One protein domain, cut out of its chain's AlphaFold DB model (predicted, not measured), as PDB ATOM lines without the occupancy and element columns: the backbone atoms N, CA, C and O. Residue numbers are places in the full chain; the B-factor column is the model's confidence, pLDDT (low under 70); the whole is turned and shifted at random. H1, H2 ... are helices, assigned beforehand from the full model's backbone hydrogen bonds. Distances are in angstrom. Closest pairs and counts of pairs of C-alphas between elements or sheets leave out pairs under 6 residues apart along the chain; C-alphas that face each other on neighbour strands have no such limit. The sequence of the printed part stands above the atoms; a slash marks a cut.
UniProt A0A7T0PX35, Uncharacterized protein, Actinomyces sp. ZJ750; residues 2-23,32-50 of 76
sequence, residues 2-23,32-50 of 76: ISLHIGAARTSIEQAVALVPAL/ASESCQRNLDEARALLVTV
ATOM      1  N   ILE A   2      65.515 102.243  26.579       76.12
ATOM      2  CA  ILE A   2      66.980 102.167  26.375       76.12
ATOM      3  C   ILE A   2      67.401 100.911  25.588       76.12
ATOM      4  O   ILE A   2      68.169 101.022  24.641       76.12
ATOM      5  N   SER A   3      66.820  99.745  25.888       75.88
ATOM      6  CA  SER A   3      67.067  98.501  25.139       75.88
ATOM      7  C   SER A   3      66.756  98.605  23.638       75.88
ATOM      8  O   SER A   3      67.521  98.110  22.816       75.88
ATOM      9  N   LEU A   4      65.669  99.295  23.270       83.19
ATOM     10  CA  LEU A   4      65.297  99.535  21.872       83.19
ATOM     11  C   LEU A   4      66.325 100.431  21.165       83.19
ATOM     12  O   LEU A   4      66.671 100.175  20.016       83.19
ATOM     13  N   HIS A   5      66.832 101.460  21.852       87.06
ATOM     14  CA  HIS A   5      67.856 102.352  21.303       87.06
ATOM     15  C   HIS A   5      69.209 101.653  21.131       87.06
ATOM     16  O   HIS A   5      69.860 101.871  20.114       87.06
ATOM     17  N   ILE A   6      69.602 100.776  22.063       86.69
ATOM     18  CA  ILE A   6      70.810  99.946  21.929       86.69
ATOM     19  C   ILE A   6      70.673  98.999  20.731       86.69
ATOM     20  O   ILE A   6      71.585  98.911  19.913       86.69
ATOM     21  N   GLY A   7      69.514  98.349  20.575       88.00
ATOM     22  CA  GLY A   7      69.237  97.502  19.413       88.00
ATOM     23  C   GLY A   7      69.321  98.267  18.088       88.00
ATOM     24  O   GLY A   7      69.974  97.811  17.156       88.00
ATOM     25  N   ALA A   8      68.730  99.464  18.016       90.69
ATOM     26  CA  ALA A   8      68.820 100.314  16.829       90.69
ATOM     27  C   ALA A   8      70.263 100.753  16.528       90.69
ATOM     28  O   ALA A   8      70.682 100.722  15.373       90.69
ATOM     29  N   ALA A   9      71.032 101.117  17.559       91.44
ATOM     30  CA  ALA A   9      72.439 101.479  17.413       91.44
ATOM     31  C   ALA A   9      73.274 100.305  16.878       91.44
ATOM     32  O   ALA A   9      74.103 100.510  15.993       91.44
ATOM     33  N   ARG A  10      73.002  99.073  17.333       91.25
ATOM     34  CA  ARG A  10      73.669  97.866  16.826       91.25
ATOM     35  C   ARG A  10      73.402  97.660  15.336       91.25
ATOM     36  O   ARG A  10      74.349  97.542  14.565       91.25
ATOM     37  N   THR A  11      72.143  97.756  14.909       92.31
ATOM     38  CA  THR A  11      71.777  97.685  13.485       92.31
ATOM     39  C   THR A  11      72.482  98.759  12.654       92.31
ATOM     40  O   THR A  11      72.930  98.490  11.540       92.31
ATOM     41  N   SER A  12      72.603  99.988  13.167       92.50
ATOM     42  CA  SER A  12      73.326 101.059  12.469       92.50
ATOM     43  C   SER A  12      74.820 100.765  12.319       92.50
ATOM     44  O   SER A  12      75.386 101.078  11.273       92.50
ATOM     45  N   ILE A  13      75.457 100.144  13.315       92.62
ATOM     46  CA  ILE A  13      76.869  99.741  13.233       92.62
ATOM     47  C   ILE A  13      77.051  98.608  12.229       92.62
ATOM     48  O   ILE A  13      77.942  98.694  11.391       92.62
ATOM     49  N   GLU A  14      76.188  97.593  12.244       90.81
ATOM     50  CA  GLU A  14      76.229  96.498  11.264       90.81
ATOM     51  C   GLU A  14      76.119  97.032   9.827       90.81
ATOM     52  O   GLU A  14      76.891  96.643   8.947       90.81
ATOM     53  N   GLN A  15      75.219  97.993   9.594       91.56
ATOM     54  CA  GLN A  15      75.109  98.680   8.306       91.56
ATOM     55  C   GLN A  15      76.363  99.495   7.976       91.56
ATOM     56  O   GLN A  15      76.836  99.449   6.843       91.56
ATOM     57  N   ALA A  16      76.925 100.220   8.944       88.94
ATOM     58  CA  ALA A  16      78.154 100.981   8.741       88.94
ATOM     59  C   ALA A  16      79.328 100.065   8.364       88.94
ATOM     60  O   ALA A  16      80.046 100.360   7.414       88.94
ATOM     61  N   VAL A  17      79.485  98.919   9.033       89.31
ATOM     62  CA  VAL A  17      80.516  97.918   8.717       89.31
ATOM     63  C   VAL A  17      80.329  97.348   7.310       89.31
ATOM     64  O   VAL A  17      81.315  97.152   6.605       89.31
ATOM     65  N   ALA A  18      79.087  97.117   6.877       89.25
ATOM     66  CA  ALA A  18      78.796  96.630   5.529       89.25
ATOM     67  C   ALA A  18      79.065  97.677   4.430       89.25
ATOM     68  O   ALA A  18      79.373  97.313   3.296       89.25
ATOM     69  N   LEU A  19      78.933  98.969   4.751       91.62
ATOM     70  CA  LEU A  19      79.134 100.073   3.809       91.62
ATOM     71  C   LEU A  19      80.590 100.540   3.727       91.62
ATOM     72  O   LEU A  19      80.997 101.040   2.679       91.62
ATOM     73  N   VAL A  20      81.365 100.408   4.807       89.75
ATOM     74  CA  VAL A  20      82.778 100.802   4.836       89.75
ATOM     75  C   VAL A  20      83.619  99.731   4.134       89.75
ATOM     76  O   VAL A  20      83.701  98.598   4.614       89.75
ATOM     77  N   PRO A  21      84.291 100.064   3.017       90.44
ATOM     78  CA  PRO A  21      85.142  99.112   2.322       90.44
ATOM     79  C   PRO A  21      86.305  98.658   3.201       90.44
ATOM     80  O   PRO A  21      86.914  99.445   3.923       90.44
ATOM     81  N   ALA A  22      86.653  97.378   3.093       91.44
ATOM     82  CA  ALA A  22      87.820  96.833   3.773       91.44
ATOM     83  C   ALA A  22      89.141  97.312   3.161       91.44
ATOM     84  O   ALA A  22      90.149  97.400   3.856       91.44
ATOM     85  N   LEU A  23      89.127  97.565   1.854       92.88
ATOM     86  CA  LEU A  23      90.305  97.869   1.064       92.88
ATOM     87  C   LEU A  23      89.980  98.986   0.078       92.88
ATOM     88  O   LEU A  23      88.882  99.033  -0.487       92.88
ATOM     89  N   ALA A  32      98.578 108.709  -1.305       93.88
ATOM     90  CA  ALA A  32      97.169 109.047  -1.099       93.88
ATOM     91  C   ALA A  32      96.308 107.793  -0.865       93.88
ATOM     92  O   ALA A  32      95.458 107.787   0.025       93.88
ATOM     93  N   SER A  33      96.562 106.719  -1.616       95.44
ATOM     94  CA  SER A  33      95.878 105.430  -1.476       95.44
ATOM     95  C   SER A  33      96.219 104.767  -0.147       95.44
ATOM     96  O   SER A  33      95.317 104.332   0.560       95.44
ATOM     97  N   GLU A  34      97.492 104.790   0.253       95.56
ATOM     98  CA  GLU A  34      97.925 104.310   1.573       95.56
ATOM     99  C   GLU A  34      97.273 105.100   2.712       95.56
ATOM    100  O   GLU A  34      96.834 104.524   3.705       95.56
ATOM    101  N   SER A  35      97.173 106.426   2.584       96.56
ATOM    102  CA  SER A  35      96.504 107.240   3.601       96.56
ATOM    103  C   SER A  35      95.004 106.975   3.659       96.56
ATOM    104  O   SER A  35      94.435 106.975   4.746       96.56
ATOM    105  N   CYS A  36      94.365 106.740   2.512       95.12
ATOM    106  CA  CYS A  36      92.964 106.344   2.459       95.12
ATOM    107  C   CYS A  36      92.757 104.977   3.122       95.12
ATOM    108  O   CYS A  36      91.851 104.845   3.939       95.12
ATOM    109  N   GLN A  37      93.644 104.010   2.862       96.94
ATOM    110  CA  GLN A  37      93.617 102.707   3.524       96.94
ATOM    111  C   GLN A  37      93.748 102.844   5.044       96.94
ATOM    112  O   GLN A  37      92.924 102.296   5.766       96.94
ATOM    113  N   ARG A  38      94.695 103.650   5.544       96.75
ATOM    114  CA  ARG A  38      94.826 103.906   6.991       96.75
ATOM    115  C   ARG A  38      93.557 104.493   7.603       96.75
ATOM    116  O   ARG A  38      93.139 104.053   8.667       96.75
ATOM    117  N   ASN A  39      92.935 105.460   6.929       96.19
ATOM    118  CA  ASN A  39      91.692 106.063   7.410       96.19
ATOM    119  C   ASN A  39      90.531 105.049   7.416       96.19
ATOM    120  O   ASN A  39      89.688 105.101   8.309       96.19
ATOM    121  N   LEU A  40      90.477 104.127   6.444       95.62
ATOM    122  CA  LEU A  40      89.508 103.023   6.443       95.62
ATOM    123  C   LEU A  40      89.762 102.065   7.609       95.62
ATOM    124  O   LEU A  40      88.819 101.709   8.315       95.62
ATOM    125  N   ASP A  41      91.016 101.688   7.848       95.56
ATOM    126  CA  ASP A  41      91.391 100.804   8.953       95.56
ATOM    127  C   ASP A  41      91.023 101.426  10.310       95.56
ATOM    128  O   ASP A  41      90.421 100.762  11.156       95.56
ATOM    129  N   GLU A  42      91.301 102.720  10.498       95.69
ATOM    130  CA  GLU A  42      90.922 103.473  11.699       95.69
ATOM    131  C   GLU A  42      89.399 103.548  11.865       95.69
ATOM    132  O   GLU A  42      88.879 103.261  12.945       95.69
ATOM    133  N   ALA A  43      88.660 103.853  10.794       94.38
ATOM    134  CA  ALA A  43      87.201 103.873  10.830       94.38
ATOM    135  C   ALA A  43      86.622 102.507  11.236       94.38
ATOM    136  O   ALA A  43      85.703 102.439  12.052       94.38
ATOM    137  N   ARG A  44      87.176 101.405  10.721       93.38
ATOM    138  CA  ARG A  44      86.747 100.047  11.088       93.38
ATOM    139  C   ARG A  44      87.083  99.711  12.539       93.38
ATOM    140  O   ARG A  44      86.248  99.120  13.220       93.38
ATOM    141  N   ALA A  45      88.249 100.121  13.033       94.19
ATOM    142  CA  ALA A  45      88.616  99.953  14.439       94.19
ATOM    143  C   ALA A  45      87.672 100.723  15.379       94.19
ATOM    144  O   ALA A  45      87.258 100.202  16.419       94.19
ATOM    145  N   LEU A  46      87.270 101.938  14.994       94.88
ATOM    146  CA  LEU A  46      86.272 102.713  15.730       94.88
ATOM    147  C   LEU A  46      84.922 101.994  15.771       94.88
ATOM    148  O   LEU A  46      84.344 101.881  16.846       94.88
ATOM    149  N   LEU A  47      84.440 101.452  14.648       93.06
ATOM    150  CA  LEU A  47      83.169 100.714  14.613       93.06
ATOM    151  C   LEU A  47      83.166  99.505  15.562       93.06
ATOM    152  O   LEU A  47      82.208  99.332  16.312       93.06
ATOM    153  N   VAL A  48      84.255  98.731  15.602       91.56
ATOM    154  CA  VAL A  48      84.428  97.612  16.555       91.56
ATOM    155  C   VAL A  48      84.416  98.099  18.008       91.56
ATOM    156  O   VAL A  48      83.824  97.473  18.890       91.56
ATOM    157  N   THR A  49      85.045  99.246  18.271       94.31
ATOM    158  CA  THR A  49      85.067  99.846  19.611       94.31
ATOM    159  C   THR A  49      83.663 100.265  20.045       94.31
ATOM    160  O   THR A  49      83.260  99.998  21.173       94.31
ATOM    161  N   VAL A  50      82.881 100.879  19.151       93.31
ATOM    162  CA  VAL A  50      81.493 101.266  19.447       93.31
ATOM    163  C   VAL A  50      80.617 100.032  19.687       93.31
ATOM    164  O   VAL A  50      79.801 100.060  20.605       93.31
TER     165      VAL A  50
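AT A GLANCE: This is residues 2 to 23 and 32 to 50 of the 76 residues of an uncharacterized protein of Actinomyces sp. ZJ750 (UniProt A0A7T0PX35). Two helices, H1 and then H2, lie nearly side by side and run opposite ways, but they are slid along each other, so that they meet over part of their lengths and make a long rod. Residues 2 to 8 of H1 stick out at one end. The printed part has 41 residues, with no named strand; it is all helix and loose, with a radius of gyration of the C-alphas of 12.4 A and spans of 41 by 16 by 10 A.

IN THESE COORDINATES: Find C-alpha 2 at (66.980, 102.167, 26.375); from there H1, residues 2 to 19, runs 25.7 A. Look next at C-alpha 32, where H2, residues 32 to 50, begins; it runs 27.0 A to C-alpha 50 at (81.493, 101.266, 19.447).

HOW THE PARTS SIT: H1 touches H2 with residues 13 to 17 alone, and H2 touches H1 with residues 44 to 50 alone. Their closest C-alphas, those of Ile 13 and Leu 47, are 6.5 A apart. Their lines stand at a shallow tilt of 22 degrees, opposite ways. In H1 and H2 every O i to N i+4 pair is within hydrogen-bond range.

THE WHOLE: The C-alphas farthest apart, those of Ile 2 and Ala 32, are 41.4 A apart. The link across the cut lacks residues 24 to 31; C-alphas 23 and 32 are 13.3 A apart. No printed residue is under 70 in pLDDT.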